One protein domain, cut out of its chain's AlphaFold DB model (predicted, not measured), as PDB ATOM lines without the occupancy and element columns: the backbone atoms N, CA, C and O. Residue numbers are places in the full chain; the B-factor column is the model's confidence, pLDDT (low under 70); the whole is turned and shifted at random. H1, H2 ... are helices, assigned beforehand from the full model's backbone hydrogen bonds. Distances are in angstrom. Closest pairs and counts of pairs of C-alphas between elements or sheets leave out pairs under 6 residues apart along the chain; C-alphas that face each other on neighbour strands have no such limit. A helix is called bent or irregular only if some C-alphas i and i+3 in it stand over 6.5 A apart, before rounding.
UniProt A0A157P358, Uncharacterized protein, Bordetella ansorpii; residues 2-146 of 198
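What this domain is: This is residues 2 to 146 of the 198 residues of an uncharacterized protein of Bordetella ansorpii (UniProt A0A157P358). Long helices stand side by side in a curved wall: H1, then H5 with H4 end to end, then H6, then H7. H1 and H7 are its two sides, and the link of residues 36 to 47 with the small H3 crosses the open side near one end. The tip of H1, residues 2 to 11, sticks out. The 145 printed residues hold seven named helices, H1 to H7 in chain order, and no named strand: the class is all helix. The whole is only just compact, close to loose, with a radius of gyration of the C-alphas of 17.3 A, and elongated, spanning 54 by 32 by 24 A.

How they stand to each other: The longest helix, H7, residues 115 to 146, touches H6, residues 91 to 110, at a shallow tilt of 12 degrees, opposite ways; this is a helical hairpin, and its closest C-alphas, those of Ala 93 and Tyr 129, are 5.8 A apart. H6 is the hub, touching three helices. With residues 91 to 98 alone it touches H5, residues 73 to 86, in a second helical hairpin at 15 degrees; the closest C-alphas, Glu 83 and Tyr 91, are 5.2 A apart. With residues 102 to 110 alone it touches H4, residues 59 to 71, where the closest C-alphas, Lys 62 and Gly 109, are 4.8 A apart. H4 and H5 meet only through their link. H1, residues 2 to 28, touches H5 with residues 12 to 23 alone, at a shallow tilt of 20 degrees, opposite ways; the closest C-alphas, Cys 23 and Cys 75, are 4.7 A apart. H1, H4, H5 and H6 form a bundle, helices packed mostly along one another. H1 and H7 are apart. H2, residues 30 to 35, touches H4 at a steep tilt of 59 degrees; the closest C-alphas, Ile 32 and Ala 64, are 5.1 A apart. H3, residues 48 to 51, touches residues 115 to 120 of H7; the closest C-alphas, Leu 51 and Gly 116, are 4.3 A apart. Every O i to N i+4 pair is within hydrogen-bond range in H4, H5, H6 and H7, against 20 of 23 in H1 and 0 of 2 in H2, which has 2 of 3 O i to N i+3 pairs within range; H3 is too short for an O i to N i+4 pair.

Where its parts are: H7 runs 46.6 A from C-alpha 115 at (194.368, 202.908, 274.919) to C-alpha 146 at (195.478, 160.155, 293.325). H1 begins at C-alpha 2 at (224.686, 168.067, 290.854), spans 39.4 A and has a kink of 26 degrees near residue 22; it is only just irregular, with C-alphas 23 and 26 6.6 A apart. H2 is irregular, with C-alphas 31 and 34 7.8 A apart. H6 spans 28.7 A, H5 20.1 A and H4 18.6 A.

The domain as a whole: The C-alphas of Glu 2 and Thr 59, the two farthest apart, are 56.5 A apart. The printed part has no cut. The link from H2 to H3, 12 residues, is long. The mean pLDDT of the printed part is 93.7, and no printed residue is under 70.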
ATOM      1  N   GLU A   2     224.754 166.619 290.588       80.31
ATOM      2  CA  GLU A   2     224.686 168.067 290.854       80.31
ATOM      3  C   GLU A   2     225.017 168.932 289.627       80.31
ATOM      4  O   GLU A   2     224.257 169.832 289.292       80.31
ATOM      5  N   GLU A   3     226.058 168.568 288.874       82.12
ATOM      6  CA  GLU A   3     226.453 169.249 287.630       82.12
ATOM      7  C   GLU A   3     225.330 169.255 286.578       82.12
ATOM      8  O   GLU A   3     224.976 170.303 286.054       82.12
ATOM      9  N   ALA A   4     224.656 168.117 286.368       83.81
ATOM     10  CA  ALA A   4     223.515 168.026 285.452       83.81
ATOM     11  C   ALA A   4     222.311 168.891 285.883       83.81
ATOM     12  O   ALA A   4     221.591 169.409 285.031       83.81
ATOM     13  N   ARG A   5     222.087 169.072 287.194       86.25
ATOM     14  CA  ARG A   5     221.026 169.959 287.712       86.25
ATOM     15  C   ARG A   5     221.386 171.428 287.511       86.25
ATOM     16  O   ARG A   5     220.522 172.203 287.114       86.25
ATOM     17  N   LEU A   6     222.647 171.793 287.740       88.31
ATOM     18  CA  LEU A   6     223.165 173.138 287.478       88.31
ATOM     19  C   LEU A   6     223.058 173.498 285.994       88.31
ATOM     20  O   LEU A   6     222.561 174.574 285.673       88.31
ATOM     21  N   THR A   7     223.432 172.587 285.091       91.31
ATOM     22  CA  THR A   7     223.288 172.798 283.643       91.31
ATOM     23  C   THR A   7     221.824 172.968 283.233       91.31
ATOM     24  O   THR A   7     221.510 173.872 282.463       91.31
ATOM     25  N   ALA A   8     220.909 172.151 283.767       88.50
ATOM     26  CA  ALA A   8     219.480 172.281 283.471       88.50
ATOM     27  C   ALA A   8     218.903 173.626 283.949       88.50
ATOM     28  O   ALA A   8     218.158 174.268 283.210       88.50
ATOM     29  N   TYR A   9     219.293 174.074 285.146       89.94
ATOM     30  CA  TYR A   9     218.895 175.374 285.687       89.94
ATOM     31  C   TYR A   9     219.436 176.542 284.849       89.94
ATOM     32  O   TYR A   9     218.696 177.464 284.513       89.94
ATOM     33  N   GLN A  10     220.716 176.491 284.470       93.94
ATOM     34  CA  GLN A  10     221.335 177.511 283.619       93.94
ATOM     35  C   GLN A  10     220.670 177.583 282.241       93.94
ATOM     36  O   GLN A  10     220.444 178.679 281.732       93.94
ATOM     37  N   GLN A  11     220.311 176.432 281.665       93.81
ATOM     38  CA  GLN A  11     219.593 176.386 280.395       93.81
ATOM     39  C   GLN A  11     218.211 177.033 280.508       93.81
ATOM     40  O   GLN A  11     217.864 177.853 279.669       93.81
ATOM     41  N   GLU A  12     217.435 176.708 281.545       93.56
ATOM     42  CA  GLU A  12     216.119 177.323 281.747       93.56
ATOM     43  C   GLU A  12     216.222 178.842 281.934       93.56
ATOM     44  O   GLU A  12     215.456 179.593 281.333       93.56
ATOM     45  N   ALA A  13     217.189 179.311 282.728       93.44
ATOM     46  CA  ALA A  13     217.419 180.740 282.916       93.44
ATOM     47  C   ALA A  13     217.768 181.442 281.591       93.44
ATOM     48  O   ALA A  13     217.241 182.518 281.308       93.44
ATOM     49  N   SER A  14     218.611 180.815 280.763       96.06
ATOM     50  CA  SER A  14     218.959 181.316 279.430       96.06
ATOM     51  C   SER A  14     217.745 181.367 278.500       96.06
ATOM     52  O   SER A  14     217.514 182.384 277.850       96.06
ATOM     53  N   ASP A  15     216.944 180.301 278.462       95.25
ATOM     54  CA  ASP A  15     215.749 180.209 277.620       95.25
ATOM     55  C   ASP A  15     214.711 181.278 278.021       95.25
ATOM     56  O   ASP A  15     214.131 181.948 277.165       95.25
ATOM     57  N   ARG A  16     214.514 181.504 279.329       94.25
ATOM     58  CA  ARG A  16     213.637 182.568 279.852       94.25
ATOM     59  C   ARG A  16     214.118 183.962 279.451       94.25
ATOM     60  O   ARG A  16     213.301 184.801 279.072       94.25
ATOM     61  N   GLU A  17     215.424 184.213 279.511       94.94
ATOM     62  CA  GLU A  17     216.008 185.493 279.102       94.94
ATOM     63  C   GLU A  17     215.859 185.734 277.593       94.94
ATOM     64  O   GLU A  17     215.477 186.827 277.174       94.94
ATOM     65  N   GLU A  18     216.078 184.709 276.767       94.38
ATOM     66  CA  GLU A  18     215.891 184.795 275.317       94.38
ATOM     67  C   GLU A  18     214.439 185.139 274.942       94.38
ATOM     68  O   GLU A  18     214.186 185.936 274.028       94.38
ATOM     69  N   VAL A  19     213.472 184.551 275.648       94.44
ATOM     70  CA  VAL A  19     212.047 184.840 275.458       94.44
ATOM     71  C   VAL A  19     211.723 186.267 275.907       94.44
ATOM     72  O   VAL A  19     211.083 187.007 275.159       94.44
ATOM     73  N   ARG A  20     212.226 186.699 277.074       94.00
ATOM     74  CA  ARG A  20     212.062 188.073 277.575       94.00
ATOM     75  C   ARG A  20     212.540 189.099 276.546       94.00
ATOM     76  O   ARG A  20     211.803 190.029 276.223       94.00
ATOM     77  N   GLN A  21     213.731 188.899 275.983       93.12
ATOM     78  CA  GLN A  21     214.284 189.774 274.946       93.12
ATOM     79  C   GLN A  21     213.409 189.803 273.689       93.12
ATOM     80  O   GLN A  21     213.113 190.884 273.182       93.12
ATOM     81  N   ALA A  22     212.933 188.647 273.218       93.31
ATOM     82  CA  ALA A  22     212.042 188.574 272.058       93.31
ATOM     83  C   ALA A  22     210.711 189.320 272.272       93.31
ATOM     84  O   ALA A  22     210.126 189.823 271.315       93.31
ATOM     85  N   CYS A  23     210.238 189.404 273.517       92.94
ATOM     86  CA  CYS A  23     209.012 190.107 273.890       92.94
ATOM     87  C   CYS A  23     209.201 191.608 274.150       92.94
ATOM     88  O   CYS A  23     208.256 192.379 273.976       92.94
ATOM     89  N   GLU A  24     210.400 192.044 274.540       92.69
ATOM     90  CA  GLU A  24     210.705 193.456 274.799       92.69
ATOM     91  C   GLU A  24     211.239 194.196 273.573       92.69
ATOM     92  O   GLU A  24     210.830 195.330 273.335       92.69
ATOM     93  N   GLN A  25     212.092 193.562 272.764       92.38
ATOM     94  CA  GLN A  25     212.743 194.191 271.611       92.38
ATOM     95  C   GLN A  25     211.769 194.874 270.631       92.38
ATOM     96  O   GLN A  25     212.096 195.968 270.158       92.38
ATOM     97  N   PRO A  26     210.565 194.326 270.341       93.38
ATOM     98  CA  PRO A  26     209.571 195.018 269.525       93.38
ATOM     99  C   PRO A  26     209.262 196.434 270.003       93.38
ATOM    100  O   PRO A  26     208.967 197.298 269.181       93.38
ATOM    101  N   PHE A  27     209.359 196.687 271.313       92.50
ATOM    102  CA  PHE A  27     209.043 197.980 271.900       92.50
ATOM    103  C   PHE A  27     210.065 199.067 271.624       92.50
ATOM    104  O   PHE A  27     209.719 200.239 271.740       92.50
ATOM    105  N   ASP A  28     211.272 198.718 271.193       92.06
ATOM    106  CA  ASP A  28     212.312 199.693 270.880       92.06
ATOM    107  C   ASP A  28     212.300 200.137 269.415       92.06
ATOM    108  O   ASP A  28     212.818 201.215 269.105       92.06
ATOM    109  N   LEU A  29     211.626 199.379 268.546       93.31
ATOM    110  CA  LEU A  29     211.605 199.581 267.101       93.31
ATOM    111  C   LEU A  29     210.864 200.866 266.662       93.31
ATOM    112  O   LEU A  29     209.878 201.281 267.290       93.31
ATOM    113  N   PRO A  30     211.322 201.529 265.579       92.75
ATOM    114  CA  PRO A  30     210.753 202.794 265.114       92.75
ATOM    115  C   PRO A  30     209.298 202.670 264.634       92.75
ATOM    116  O   PRO A  30     208.526 203.620 264.781       92.75
ATOM    117  N   GLU A  31     208.896 201.506 264.125       91.44
ATOM    118  CA  GLU A  31     207.556 201.212 263.603       91.44
ATOM    119  C   GLU A  31     206.460 201.412 264.653       91.44
ATOM    120  O   GLU A  31     205.322 201.745 264.311       91.44
ATOM    121  N   ILE A  32     206.802 201.255 265.935       93.12
ATOM    122  CA  ILE A  32     205.859 201.422 267.037       93.12
ATOM    123  C   ILE A  32     206.153 202.640 267.917       93.12
ATOM    124  O   ILE A  32     205.530 202.804 268.966       93.12
ATOM    125  N   ALA A  33     207.058 203.534 267.504       92.62
ATOM    126  CA  ALA A  33     207.451 204.701 268.300       92.62
ATOM    127  C   ALA A  33     206.250 205.563 268.741       92.62
ATOM    128  O   ALA A  33     206.226 206.073 269.859       92.62
ATOM    129  N   LEU A  34     205.212 205.653 267.898       93.44
ATOM    130  CA  LEU A  34     203.958 206.371 268.174       93.44
ATOM    131  C   LEU A  34     203.100 205.746 269.288       93.44
ATOM    132  O   LEU A  34     202.150 206.379 269.752       93.44
ATOM    133  N   LEU A  35     203.395 204.507 269.683       94.88
ATOM    134  CA  LEU A  35     202.681 203.767 270.720       94.88
ATOM    135  C   LEU A  35     203.405 203.787 272.066       94.88
ATOM    136  O   LEU A  35     202.754 203.532 273.070       94.88
ATOM    137  N   LYS A  36     204.699 204.135 272.125       91.25
ATOM    138  CA  LYS A  36     205.530 204.034 273.346       91.25
ATOM    139  C   LYS A  36     204.938 204.748 274.568       91.25
ATOM    140  O   LYS A  36     205.034 204.248 275.683       91.25
ATOM    141  N   SER A  37     204.315 205.912 274.374       92.00
ATOM    142  CA  SER A  37     203.671 206.653 275.469       92.00
ATOM    143  C   SER A  37     202.305 206.090 275.869       92.00
ATOM    144  O   SER A  37     201.824 206.381 276.961       92.00
ATOM    145  N   LYS A  38     201.686 205.276 275.012       96.56
ATOM    146  CA  LYS A  38     200.311 204.775 275.141       96.56
ATOM    147  C   LYS A  38     200.244 203.326 275.620       96.56
ATOM    148  O   LYS A  38     199.358 202.979 276.393       96.56
ATOM    149  N   ILE A  39     201.176 202.501 275.154       95.06
ATOM    150  CA  ILE A  39     201.273 201.074 275.445       95.06
ATOM    151  C   ILE A  39     202.671 200.810 276.014       95.06
ATOM    152  O   ILE A  39     203.655 200.944 275.280       95.06
ATOM    153  N   PRO A  40     202.794 200.457 277.304       93.44
ATOM    154  CA  PRO A  40     204.080 200.087 277.882       93.44
ATOM    155  C   PRO A  40     204.542 198.710 277.362       93.44
ATOM    156  O   PRO A  40     203.709 197.903 276.935       93.44
ATOM    157  N   PRO A  41     205.849 198.399 277.459       92.00
ATOM    158  CA  PRO A  41     206.365 197.054 277.210       92.00
ATOM    159  C   PRO A  41     205.646 195.974 278.028       92.00
ATOM    160  O   PRO A  41     205.146 196.235 279.125       92.00
ATOM    161  N   LEU A  42     205.649 194.736 277.524       88.38
ATOM    162  CA  LEU A  42     204.940 193.612 278.153       88.38
ATOM    163  C   LEU A  42     205.420 193.278 279.578       88.38
ATOM    164  O   LEU A  42     204.655 192.731 280.368       88.38
ATOM    165  N   THR A  43     206.647 193.646 279.933       84.25
ATOM    166  CA  THR A  43     207.234 193.420 281.263       84.25
ATOM    167  C   THR A  43     206.974 194.554 282.250       84.25
ATOM    168  O   THR A  43     207.346 194.454 283.416       84.25
ATOM    169  N   ARG A  44     206.332 195.646 281.810       89.38
ATOM    170  CA  ARG A  44     206.036 196.803 282.658       89.38
ATOM    171  C   ARG A  44     204.527 196.977 282.843       89.38
ATOM    172  O   ARG A  44     203.775 196.882 281.860       89.38
ATOM    173  N   PRO A  45     204.073 197.256 284.077       91.38
ATOM    174  CA  PRO A  45     202.695 197.649 284.306       91.38
ATOM    175  C   PRO A  45     202.434 199.038 283.694       91.38
ATOM    176  O   PRO A  45     203.350 199.866 283.626       91.38
ATOM    177  N   PRO A  46     201.203 199.310 283.233       95.31
ATOM    178  CA  PRO A  46     200.816 200.633 282.758       95.31
ATOM    179  C   PRO A  46     200.778 201.660 283.893       95.31
ATOM    180  O   PRO A  46     200.429 201.343 285.029       95.31
ATOM    181  N   SER A  47     201.121 202.909 283.576       96.50
ATOM    182  CA  SER A  47     200.967 204.030 284.511       96.50
ATOM    183  C   SER A  47     199.496 204.440 284.675       96.50
ATOM    184  O   SER A  47     198.640 204.082 283.863       96.50
ATOM    185  N   ILE A  48     199.194 205.253 285.694       96.81
ATOM    186  CA  ILE A  48     197.843 205.810 285.910       96.81
ATOM    187  C   ILE A  48     197.367 206.604 284.682       96.81
ATOM    188  O   ILE A  48     196.219 206.464 284.256       96.81
ATOM    189  N   ASP A  49     198.253 207.388 284.066       97.25
ATOM    190  CA  ASP A  49     197.931 208.154 282.855       97.25
ATOM    191  C   ASP A  49     197.594 207.232 281.675       97.25
ATOM    192  O   ASP A  49     196.666 207.492 280.914       97.25
ATOM    193  N   GLN A  50     198.307 206.110 281.548       97.38
ATOM    194  CA  GLN A  50     198.063 205.117 280.502       97.38
ATOM    195  C   GLN A  50     196.770 204.329 280.727       97.38
ATOM    196  O   GLN A  50     196.097 203.986 279.757       97.38
ATOM    197  N   LEU A  51     196.408 204.049 281.981       97.50
ATOM    198  CA  LEU A  51     195.146 203.399 282.349       97.50
ATOM    199  C   LEU A  51     193.940 204.324 282.147       97.50
ATOM    200  O   LEU A  51     192.870 203.884 281.731       97.50
ATOM    201  N   SER A  52     194.109 205.619 282.411       97.44
ATOM    202  CA  SER A  52     193.050 206.625 282.266       97.44
ATOM    203  C   SER A  52     192.910 207.181 280.843       97.44
ATOM    204  O   SER A  52     192.033 208.011 280.588       97.44
ATOM    205  N   ASP A  53     193.715 206.701 279.891       97.94
ATOM    206  CA  ASP A  53     193.728 207.196 278.520       97.94
ATOM    207  C   ASP A  53     192.437 206.846 277.749       97.94
ATOM    208  O   ASP A  53     192.189 205.713 277.319       97.94
ATOM    209  N   ARG A  54     191.602 207.858 277.514       97.94
ATOM    210  CA  ARG A  54     190.341 207.728 276.761       97.94
ATOM    211  C   ARG A  54     190.493 207.960 275.258       97.94
ATOM    212  O   ARG A  54     189.494 208.027 274.547       97.94
ATOM    213  N   THR A  55     191.714 208.106 274.752       97.69
ATOM    214  CA  THR A  55     191.948 208.355 273.328       97.69
ATOM    215  C   THR A  55     191.847 207.062 272.518       97.69
ATOM    216  O   THR A  55     192.432 206.033 272.864       97.69
ATOM    217  N   ALA A  56     191.081 207.115 271.428       97.06
ATOM    218  CA  ALA A  56     191.075 206.072 270.408       97.06
ATOM    219  C   ALA A  56     192.291 206.246 269.475       97.06
ATOM    220  O   ALA A  56     192.733 207.378 269.247       97.06
ATOM    221  N   PRO A  57     192.837 205.161 268.902       97.62
ATOM    222  CA  PRO A  57     193.998 205.255 268.029       97.62
ATOM    223  C   PRO A  57     193.669 205.982 266.719       97.62
ATOM    224  O   PRO A  57     192.715 205.652 266.012       97.62
ATOM    225  N   SER A  58     194.519 206.944 266.364       97.31
ATOM    226  CA  SER A  58     194.530 207.587 265.045       97.31
ATOM    227  C   SER A  58     194.898 206.600 263.930       97.31
ATOM    228  O   SER A  58     195.464 205.540 264.188       97.31
ATOM    229  N   THR A  59     194.673 206.959 262.661       96.69
ATOM    230  CA  THR A  59     195.030 206.113 261.502       96.69
ATOM    231  C   THR A  59     196.485 205.633 261.530       96.69
ATOM    232  O   THR A  59     196.751 204.456 261.291       96.69
ATOM    233  N   ARG A  60     197.434 206.516 261.879       96.06
ATOM    234  CA  ARG A  60     198.857 206.150 261.994       96.06
ATOM    235  C   ARG A  60     199.114 205.201 263.166       96.06
ATOM    236  O   ARG A  60     199.886 204.261 263.027       96.06
ATOM    237  N   GLN A  61     198.437 205.403 264.296       97.38
ATOM    238  CA  GLN A  61     198.546 204.501 265.446       97.38
ATOM    239  C   GLN A  61     197.914 203.135 265.169       97.38
ATOM    240  O   GLN A  61     198.481 202.131 265.571       97.38
ATOM    241  N   LYS A  62     196.804 203.061 264.425       97.00
ATOM    242  CA  LYS A  62     196.223 201.780 263.985       97.00
ATOM    243  C   LYS A  62     197.207 200.986 263.121       97.00
ATOM    244  O   LYS A  62     197.331 199.777 263.294       97.00
ATOM    245  N   ALA A  63     197.939 201.654 262.225       95.19
ATOM    246  CA  ALA A  63     199.006 201.015 261.453       95.19
ATOM    247  C   ALA A  63     200.149 200.517 262.357       95.19
ATOM    248  O   ALA A  63     200.576 199.375 262.216       95.19
ATOM    249  N   ALA A  64     200.572 201.324 263.336       96.44
ATOM    250  CA  ALA A  64     201.575 200.917 264.319       96.44
ATOM    251  C   ALA A  64     201.108 199.733 265.191       96.44
ATOM    252  O   ALA A  64     201.908 198.860 265.506       96.44
ATOM    253  N   VAL A  65     199.819 199.649 265.545       96.62
ATOM    254  CA  VAL A  65     199.253 198.514 266.304       96.62
ATOM    255  C   VAL A  65     199.307 197.225 265.481       96.62
ATOM    256  O   VAL A  65     199.651 196.173 266.009       96.62
ATOM    257  N   LYS A  66     199.032 197.300 264.173       94.31
ATOM    258  CA  LYS A  66     199.183 196.152 263.263       94.31
ATOM    259  C   LYS A  66     200.645 195.721 263.111       94.31
ATOM    260  O   LYS A  66     200.927 194.526 263.076       94.31
ATOM    261  N   ALA A  67     201.569 196.681 263.047       94.75
ATOM    262  CA  ALA A  67     203.001 196.389 263.044       94.75
ATOM    263  C   ALA A  67     203.423 195.711 264.355       94.75
ATOM    264  O   ALA A  67     204.089 194.682 264.318       94.75
ATOM    265  N   LEU A  68     202.956 196.221 265.500       94.25
ATOM    266  CA  LEU A  68     203.193 195.618 266.810       94.25
ATOM    267  C   LEU A  68     202.694 194.167 266.870       94.25
ATOM    268  O   LEU A  68     203.430 193.307 267.337       94.25
ATOM    269  N   ASP A  69     201.493 193.871 266.358       94.06
ATOM    270  CA  ASP A  69     200.964 192.496 266.306       94.06
ATOM    271  C   ASP A  69     201.896 191.536 265.555       94.06
ATOM    272  O   ASP A  69     202.138 190.424 266.019       94.06
ATOM    273  N   SER A  70     202.446 191.995 264.427       93.06
ATOM    274  CA  SER A  70     203.375 191.211 263.604       93.06
ATOM    275  C   SER A  70     204.728 191.024 264.296       93.06
ATOM    276  O   SER A  70     205.294 189.936 264.269       93.06
ATOM    277  N   LEU A  71     205.238 192.071 264.950       93.12
ATOM    278  CA  LEU A  71     206.507 192.025 265.681       93.12
ATOM    279  C   LEU A  71     206.429 191.131 266.928       93.12
ATOM    280  O   LEU A  71     207.408 190.477 267.281       93.12
ATOM    281  N   LEU A  72     205.265 191.071 267.577       93.38
ATOM    282  CA  LEU A  72     205.025 190.209 268.735       93.38
ATOM    283  C   LEU A  72     204.839 188.732 268.369       93.38
ATOM    284  O   LEU A  72     204.827 187.894 269.268       93.38
ATOM    285  N   GLU A  73     204.730 188.377 267.089       92.00
ATOM    286  CA  GLU A  73     204.547 186.981 266.682       92.00
ATOM    287  C   GLU A  73     205.708 186.091 267.141       92.00
ATOM    288  O   GLU A  73     205.495 185.009 267.689       92.00
ATOM    289  N   HIS A  74     206.942 186.586 267.025       90.38
ATOM    290  CA  HIS A  74     208.122 185.855 267.491       90.38
ATOM    291  C   HIS A  74     208.119 185.646 269.009       90.38
ATOM    292  O   HIS A  74     208.436 184.558 269.489       90.38
ATOM    293  N   CYS A  75     207.699 186.664 269.766       93.06
ATOM    294  CA  CYS A  75     207.492 186.561 271.211       93.06
ATOM    295  C   CYS A  75     206.469 185.468 271.546       93.06
ATOM    296  O   CYS A  75     206.744 184.623 272.394       93.06
ATOM    297  N   ARG A  76     205.326 185.418 270.846       92.81
ATOM    298  CA  ARG A  76     204.286 184.400 271.086       92.81
ATOM    299  C   ARG A  76     204.778 182.982 270.807       92.81
ATOM    300  O   ARG A  76     204.477 182.064 271.568       92.81
ATOM    301  N   ILE A  77     205.534 182.793 269.729       92.88
ATOM    302  CA  ILE A  77     206.103 181.484 269.386       92.88
ATOM    303  C   ILE A  77     207.092 181.043 270.470       92.88
ATOM    304  O   ILE A  77     206.995 179.927 270.980       92.88
ATOM    305  N   LYS A  78     208.010 181.932 270.867       93.75
ATOM    306  CA  LYS A  78     209.028 181.643 271.885       93.75
ATOM    307  C   LYS A  78     208.432 181.407 273.271       93.75
ATOM    308  O   LYS A  78     208.798 180.430 273.917       93.75
ATOM    309  N   GLN A  79     207.485 182.240 273.702       93.12
ATOM    310  CA  GLN A  79     206.789 182.048 274.974       93.12
ATOM    311  C   GLN A  79     205.979 180.746 274.963       93.12
ATOM    312  O   GLN A  79     206.050 179.986 275.922       93.12
ATOM    313  N   GLY A  80     205.286 180.427 273.866       93.69
ATOM    314  CA  GLY A  80     204.548 179.167 273.754       93.69
ATOM    315  C   GLY A  80     205.449 177.940 273.835       93.69
ATOM    316  O   GLY A  80     205.115 176.969 274.513       93.69
ATOM    317  N   TRP A  81     206.621 177.992 273.203       94.19
ATOM    318  CA  TRP A  81     207.621 176.940 273.342       94.19
ATOM    319  C   TRP A  81     208.147 176.819 274.780       94.19
ATOM    320  O   TRP A  81     208.250 175.701 275.285       94.19
ATOM    321  N   LEU A  82     208.430 177.941 275.450       94.12
ATOM    322  CA  LEU A  82     208.919 177.969 276.830       94.12
ATOM    323  C   LEU A  82     207.899 177.345 277.796       94.12
ATOM    324  O   LEU A  82     208.258 176.465 278.578       94.12
ATOM    325  N   GLU A  83     206.632 177.757 277.698       92.12
ATOM    326  CA  GLU A  83     205.533 177.224 278.511       92.12
ATOM    327  C   GLU A  83     205.343 175.727 278.261       92.12
ATOM    328  O   GLU A  83     205.263 174.948 279.201       92.12
ATOM    329  N   ASN A  84     205.364 175.278 277.004       91.38
ATOM    330  CA  ASN A  84     205.251 173.851 276.699       91.38
ATOM    331  C   ASN A  84     206.439 173.038 277.257       91.38
ATOM    332  O   ASN A  84     206.261 171.929 277.761       91.38
ATOM    333  N   ARG A  85     207.658 173.589 277.186       91.94
ATOM    334  CA  ARG A  85     208.885 172.901 277.609       91.94
ATOM    335  C   ARG A  85     209.014 172.778 279.126       91.94
ATOM    336  O   ARG A  85     209.410 171.716 279.603       91.94
ATOM    337  N   TYR A  86     208.742 173.854 279.859       88.81
ATOM    338  CA  TYR A  86     209.027 173.941 281.295       88.81
ATOM    339  C   TYR A  86     207.776 173.871 282.171       88.81
ATOM    340  O   TYR A  86     207.857 173.408 283.308       88.81
ATOM    341  N   SER A  87     206.619 174.248 281.630       82.19
ATOM    342  CA  SER A  87     205.366 174.378 282.372       82.19
ATOM    343  C   SER A  87     204.202 173.761 281.591       82.19
ATOM    344  O   SER A  87     203.166 174.379 281.361       82.19
ATOM    345  N   SER A  88     204.345 172.498 281.169       82.69
ATOM    346  CA  SER A  88     203.351 171.831 280.309       82.69
ATOM    347  C   SER A  88     201.923 171.842 280.883       82.69
ATOM    348  O   SER A  88     200.956 171.721 280.135       82.69
ATOM    349  N   ALA A  89     201.785 171.975 282.208       87.06
ATOM    350  CA  ALA A  89     200.508 172.134 282.896       87.06
ATOM    351  C   ALA A  89     199.832 173.489 282.618       87.06
ATOM    352  O   ALA A  89     198.618 173.520 282.447       87.06
ATOM    353  N   THR A  90     200.592 174.585 282.544       88.50
ATOM    354  CA  THR A  90     200.085 175.956 282.341       88.50
ATOM    355  C   THR A  90     200.002 176.345 280.866       88.50
ATOM    356  O   THR A  90     199.358 177.338 280.529       88.50
ATOM    357  N   TYR A  91     200.581 175.545 279.962       91.06
ATOM    358  CA  TYR A  91     200.519 175.780 278.517       91.06
ATOM    359  C   TYR A  91     199.097 176.068 277.977       91.06
ATOM    360  O   TYR A  91     198.951 177.005 277.188       91.06
ATOM    361  N   PRO A  92     198.021 175.370 278.401       91.00
ATOM    362  CA  PRO A  92     196.660 175.716 277.983       91.00
ATOM    363  C   PRO A  92     196.220 177.130 278.400       91.00
ATOM    364  O   PRO A  92     195.626 177.841 277.589       91.00
ATOM    365  N   ALA A  93     196.550 177.563 279.623       92.94
ATOM    366  CA  ALA A  93     196.263 178.920 280.096       92.94
ATOM    367  C   ALA A  93     197.038 179.967 279.281       92.94
ATOM    368  O   ALA A  93     196.503 181.023 278.938       92.94
ATOM    369  N   TYR A  94     198.277 179.653 278.887       93.31
ATOM    370  CA  TYR A  94     199.055 180.515 278.000       93.31
ATOM    371  C   TYR A  94     198.379 180.684 276.631       93.31
ATOM    372  O   TYR A  94     198.241 181.810 276.147       93.31
ATOM    373  N   VAL A  95     197.922 179.589 276.011       93.25
ATOM    374  CA  VAL A  95     197.228 179.640 274.711       93.25
ATOM    375  C   VAL A  95     195.977 180.519 274.804       93.25
ATOM    376  O   VAL A  95     195.817 181.435 273.995       93.25
ATOM    377  N   ALA A  96     195.148 180.320 275.834       94.31
ATOM    378  CA  ALA A  96     193.956 181.137 276.065       94.31
ATOM    379  C   ALA A  96     194.300 182.625 276.279       94.31
ATOM    380  O   ALA A  96     193.671 183.513 275.697       94.31
ATOM    381  N   SER A  97     195.333 182.920 277.072       94.88
ATOM    382  CA  SER A  97     195.829 184.281 277.311       94.88
ATOM    383  C   SER A  97     196.334 184.964 276.030       94.88
ATOM    384  O   SER A  97     196.017 186.130 275.763       94.88
ATOM    385  N   SER A  98     197.058 184.229 275.182       94.19
ATOM    386  CA  SER A  98     197.538 184.708 273.880       94.19
ATOM    387  C   SER A  98     196.379 185.067 272.939       94.19
ATOM    388  O   SER A  98     196.377 186.142 272.331       94.19
ATOM    389  N   GLU A  99     195.340 184.229 272.873       94.94
ATOM    390  CA  GLU A  99     194.136 184.492 272.069       94.94
ATOM    391  C   GLU A  99     193.364 185.727 272.555       94.94
ATOM    392  O   GLU A  99     192.979 186.588 271.749       94.94
ATOM    393  N   ARG A 100     193.190 185.867 273.877       96.44
ATOM    394  CA  ARG A 100     192.575 187.055 274.493       96.44
ATOM    395  C   ARG A 100     193.381 188.314 274.172       96.44
ATOM    396  O   ARG A 100     192.807 189.321 273.756       96.44
ATOM    397  N   THR A 101     194.708 188.242 274.271       95.12
ATOM    398  CA  THR A 101     195.611 189.365 273.967       95.12
ATOM    399  C   THR A 101     195.513 189.783 272.502       95.12
ATOM    400  O   THR A 101     195.429 190.975 272.200       95.12
ATOM    401  N   ARG A 102     195.475 188.819 271.575       94.56
ATOM    402  CA  ARG A 102     195.320 189.094 270.141       94.56
ATOM    403  C   ARG A 102     193.966 189.729 269.828       94.56
ATOM    404  O   ARG A 102     193.895 190.677 269.045       94.56
ATOM    405  N   THR A 103     192.904 189.255 270.474       96.75
ATOM    406  CA  THR A 103     191.561 189.840 270.354       96.75
ATOM    407  C   THR A 103     191.548 191.288 270.840       96.75
ATOM    408  O   THR A 103     191.063 192.171 270.134       96.75
ATOM    409  N   LEU A 104     192.149 191.553 272.001       97.25
ATOM    410  CA  LEU A 104     192.241 192.892 272.578       97.25
ATOM    411  C   LEU A 104     193.061 193.847 271.693       97.25
ATOM    412  O   LEU A 104     192.660 194.987 271.452       97.25
ATOM    413  N   LEU A 105     194.180 193.371 271.139       96.06
ATOM    414  CA  LEU A 105     195.002 194.145 270.210       96.06
ATOM    415  C   LEU A 105     194.261 194.429 268.892       96.06
ATOM    416  O   LEU A 105     194.370 195.529 268.356       96.06
ATOM    417  N   SER A 106     193.462 193.478 268.401       96.94
ATOM    418  CA  SER A 106     192.597 193.659 267.227       96.94
ATOM    419  C   SER A 106     191.514 194.717 267.469       96.94
ATOM    420  O   SER A 106     191.314 195.606 266.638       96.94
ATOM    421  N   GLN A 107     190.863 194.695 268.636       98.12
ATOM    422  CA  GLN A 107     189.895 195.723 269.031       98.12
ATOM    423  C   GLN A 107     190.546 197.114 269.081       98.12
ATOM    424  O   GLN A 107     190.008 198.077 268.522       98.12
ATOM    425  N   LEU A 108     191.745 197.223 269.664       98.19
ATOM    426  CA  LEU A 108     192.499 198.477 269.651       98.19
ATOM    427  C   LEU A 108     192.854 198.889 268.214       98.19
ATOM    428  O   LEU A 108     192.593 200.019 267.814       98.19
ATOM    429  N   GLY A 109     193.379 197.974 267.398       96.62
ATOM    430  CA  GLY A 109     193.760 198.232 266.006       96.62
ATOM    431  C   GLY A 109     192.593 198.677 265.117       96.62
ATOM    432  O   GLY A 109     192.787 199.466 264.191       96.62
ATOM    433  N   ASN A 110     191.371 198.240 265.429       96.62
ATOM    434  CA  ASN A 110     190.146 198.693 264.769       96.62
ATOM    435  C   ASN A 110     189.620 200.017 265.347       96.62
ATOM    436  O   ASN A 110     188.902 200.752 264.664       96.62
ATOM    437  N   GLY A 111     190.052 200.386 266.552       96.50
ATOM    438  CA  GLY A 111     189.624 201.577 267.281       96.50
ATOM    439  C   GLY A 111     188.264 201.418 267.953       96.50
ATOM    440  O   GLY A 111     187.597 202.422 268.179       96.50
ATOM    441  N   THR A 112     187.839 200.182 268.236       97.94
ATOM    442  CA  THR A 112     186.625 199.908 269.024       97.94
ATOM    443  C   THR A 112     186.841 200.127 270.519       97.94
ATOM    444  O   THR A 112     185.868 200.314 271.242       97.94
ATOM    445  N   ILE A 113     188.098 200.134 270.973       98.44
ATOM    446  CA  ILE A 113     188.492 200.452 272.350       98.44
ATOM    447  C   ILE A 113     189.557 201.558 272.381       98.44
ATOM    448  O   ILE A 113     190.258 201.797 271.391       98.44
ATOM    449  N   THR A 114     189.679 202.232 273.524       98.56
ATOM    450  CA  THR A 114     190.718 203.241 273.794       98.56
ATOM    451  C   THR A 114     192.020 202.600 274.278       98.56
ATOM    452  O   THR A 114     192.052 201.424 274.647       98.56
ATOM    453  N   PHE A 115     193.105 203.380 274.334       98.44
ATOM    454  CA  PHE A 115     194.368 202.908 274.919       98.44
ATOM    455  C   PHE A 115     194.234 202.505 276.395       98.44
ATOM    456  O   PHE A 115     194.764 201.470 276.789       98.44
ATOM    457  N   GLY A 116     193.475 203.255 277.196       98.31
ATOM    458  CA  GLY A 116     193.194 202.917 278.593       98.31
ATOM    459  C   GLY A 116     192.422 201.611 278.740       98.31
ATOM    460  O   GLY A 116     192.820 200.751 279.517       98.31
ATOM    461  N   GLN A 117     191.386 201.400 277.920       98.56
ATOM    462  CA  GLN A 117     190.644 200.133 277.898       98.56
ATOM    463  C   GLN A 117     191.530 198.951 277.491       98.56
ATOM    464  O   GLN A 117     191.439 197.885 278.094       98.56
ATOM    465  N   TYR A 118     192.422 199.142 276.514       98.31
ATOM    466  CA  TYR A 118     193.425 198.139 276.159       98.31
ATOM    467  C   TYR A 118     194.369 197.831 277.334       98.31
ATOM    468  O   TYR A 118     194.608 196.667 277.642       98.31
ATOM    469  N   ASN A 119     194.888 198.849 278.023       98.12
ATOM    470  CA  ASN A 119     195.809 198.647 279.142       98.12
ATOM    471  C   ASN A 119     195.133 197.948 280.332       98.12
ATOM    472  O   ASN A 119     195.739 197.057 280.927       98.12
ATOM    473  N   THR A 120     193.878 198.289 280.634       98.06
ATOM    474  CA  THR A 120     193.065 197.594 281.643       98.06
ATOM    475  C   THR A 120     192.816 196.141 281.248       98.06
ATOM    476  O   THR A 120     193.154 195.240 282.013       98.06
ATOM    477  N   GLY A 121     192.326 195.891 280.029       97.88
ATOM    478  CA  GLY A 121     192.075 194.531 279.546       97.88
ATOM    479  C   GLY A 121     193.341 193.670 279.527       97.88
ATOM    480  O   GLY A 121     193.293 192.481 279.823       97.88
ATOM    481  N   ARG A 122     194.511 194.262 279.258       95.94
ATOM    482  CA  ARG A 122     195.793 193.551 279.343       95.94
ATOM    483  C   ARG A 122     196.103 193.105 280.777       95.94
ATOM    484  O   ARG A 122     196.574 191.988 280.959       95.94
ATOM    485  N   GLN A 123     195.852 193.948 281.782       96.06
ATOM    486  CA  GLN A 123     196.036 193.570 283.191       96.06
ATOM    487  C   GLN A 123     195.053 192.473 283.617       96.06
ATOM    488  O   GLN A 123     195.447 191.535 284.304       96.06
ATOM    489  N   GLU A 124     193.803 192.545 283.158       96.88
ATOM    490  CA  GLU A 124     192.802 191.500 283.400       96.88
ATOM    491  C   GLU A 124     193.241 190.154 282.812       96.88
ATOM    492  O   GLU A 124     193.178 189.137 283.495       96.88
ATOM    493  N   ILE A 125     193.761 190.144 281.580       96.31
ATOM    494  CA  ILE A 125     194.280 188.927 280.940       96.31
ATOM    495  C   ILE A 125     195.466 188.345 281.718       96.31
ATOM    496  O   ILE A 125     195.526 187.130 281.892       96.31
ATOM    497  N   MET A 126     196.389 189.185 282.199       93.50
ATOM    498  CA  MET A 126     197.515 188.725 283.023       93.50
ATOM    499  C   MET A 126     197.036 188.098 284.338       93.50
ATOM    500  O   MET A 126     197.471 187.004 284.677       93.50
ATOM    501  N   SER A 127     196.091 188.741 285.025       94.88
ATOM    502  CA  SER A 127     195.498 188.214 286.260       94.88
ATOM    503  C   SER A 127     194.780 186.879 286.029       94.88
ATOM    504  O   SER A 127     194.981 185.924 286.774       94.88
ATOM    505  N   LEU A 128     193.994 186.773 284.950       95.56
ATOM    506  CA  LEU A 128     193.330 185.524 284.571       95.56
ATOM    507  C   LEU A 128     194.335 184.416 284.248       95.56
ATOM    508  O   LEU A 128     194.126 183.277 284.645       95.56
ATOM    509  N   TYR A 129     195.428 184.742 283.557       93.69
ATOM    510  CA  TYR A 129     196.489 183.781 283.265       93.69
ATOM    511  C   TYR A 129     197.140 183.235 284.542       93.69
ATOM    512  O   TYR A 129     197.319 182.025 284.666       93.69
ATOM    513  N   GLU A 130     197.455 184.102 285.508       92.19
ATOM    514  CA  GLU A 130     198.029 183.699 286.798       92.19
ATOM    515  C   GLU A 130     197.062 182.818 287.609       92.19
ATOM    516  O   GLU A 130     197.470 181.806 288.190       92.19
ATOM    517  N   GLN A 131     195.771 183.170 287.614       94.81
ATOM    518  CA  GLN A 131     194.721 182.394 288.278       94.81
ATOM    519  C   GLN A 131     194.546 181.013 287.635       94.81
ATOM    520  O   GLN A 131     194.677 180.000 288.320       94.81
ATOM    521  N   GLU A 132     194.327 180.962 286.318       93.56
ATOM    522  CA  GLU A 132     194.167 179.711 285.564       93.56
ATOM    523  C   GLU A 132     195.419 178.827 285.675       93.56
ATOM    524  O   GLU A 132     195.309 177.612 285.838       93.56
ATOM    525  N   GLY A 133     196.615 179.422 285.639       91.31
ATOM    526  CA  GLY A 133     197.875 178.705 285.836       91.31
ATOM    527  C   GLY A 133     197.953 178.034 287.209       91.31
ATOM    528  O   GLY A 133     198.241 176.841 287.297       91.31
ATOM    529  N   THR A 134     197.609 178.770 288.269       91.19
ATOM    530  CA  THR A 134     197.583 178.241 289.643       91.19
ATOM    531  C   THR A 134     196.573 177.097 289.788       91.19
ATOM    532  O   THR A 134     196.876 176.065 290.391       91.19
ATOM    533  N   GLU A 135     195.377 177.248 289.217       92.75
ATOM    534  CA  GLU A 135     194.342 176.209 289.245       92.75
ATOM    535  C   GLU A 135     194.789 174.935 288.514       92.75
ATOM    536  O   GLU A 135     194.608 173.826 289.026       92.75
ATOM    537  N   LEU A 136     195.420 175.073 287.346       92.06
ATOM    538  CA  LEU A 136     195.934 173.942 286.571       92.06
ATOM    539  C   LEU A 136     197.049 173.199 287.315       92.06
ATOM    540  O   LEU A 136     197.059 171.965 287.344       92.06
ATOM    541  N   GLU A 137     197.965 173.919 287.961       90.94
ATOM    542  CA  GLU A 137     199.015 173.308 288.782       90.94
ATOM    543  C   GLU A 137     198.434 172.510 289.955       90.94
ATOM    544  O   GLU A 137     198.852 171.373 290.201       90.94
ATOM    545  N   GLN A 138     197.426 173.058 290.640       92.25
ATOM    546  CA  GLN A 138     196.728 172.367 291.727       92.25
ATOM    547  C   GLN A 138     196.019 171.101 291.234       92.25
ATOM    548  O   GLN A 138     196.147 170.040 291.850       92.25
ATOM    549  N   GLN A 139     195.327 171.169 290.093       91.00
ATOM    550  CA  GLN A 139     194.672 170.003 289.494       91.00
ATOM    551  C   GLN A 139     195.681 168.908 289.132       91.00
ATOM    552  O   GLN A 139     195.452 167.730 289.421       91.00
ATOM    553  N   VAL A 140     196.827 169.274 288.552       90.38
ATOM    554  CA  VAL A 140     197.897 168.318 288.233       90.38
ATOM    555  C   VAL A 140     198.477 167.696 289.503       90.38
ATOM    556  O   VAL A 140     198.718 166.487 289.527       90.38
ATOM    557  N   ALA A 141     198.675 168.478 290.567       90.88
ATOM    558  CA  ALA A 141     199.136 167.963 291.855       90.88
ATOM    559  C   ALA A 141     198.145 166.947 292.449       90.88
ATOM    560  O   ALA A 141     198.552 165.842 292.812       90.88
ATOM    561  N   MET A 142     196.846 167.265 292.450       92.88
ATOM    562  CA  MET A 142     195.792 166.360 292.922       92.88
ATOM    563  C   MET A 142     195.742 165.060 292.116       92.88
ATOM    564  O   MET A 142     195.653 163.972 292.685       92.88
ATOM    565  N   VAL A 143     195.823 165.146 290.785       92.06
ATOM    566  CA  VAL A 143     195.836 163.959 289.918       92.06
ATOM    567  C   VAL A 143     197.064 163.099 290.217       92.06
ATOM    568  O   VAL A 143     196.929 161.886 290.371       92.06
ATOM    569  N   ARG A 144     198.252 163.698 290.369       92.44
ATOM    570  CA  ARG A 144     199.479 162.966 290.734       92.44
ATOM    571  C   ARG A 144     199.344 162.240 292.072       92.44
ATOM    572  O   ARG A 144     199.744 161.082 292.163       92.44
ATOM    573  N   GLU A 145     198.757 162.882 293.079       93.56
ATOM    574  CA  GLU A 145     198.516 162.269 294.387       93.56
ATOM    575  C   GLU A 145     197.542 161.085 294.293       93.56
ATOM    576  O   GLU A 145     197.825 160.002 294.807       93.56
ATOM    577  N   GLN A 146     196.439 161.239 293.553       93.94
ATOM    578  CA  GLN A 146     195.478 160.155 293.325       93.94
ATOM    579  C   GLN A 146     196.104 158.964 292.591       93.94
ATOM    580  O   GLN A 146     195.840 157.813 292.946       93.94
TER     581      GLN A 146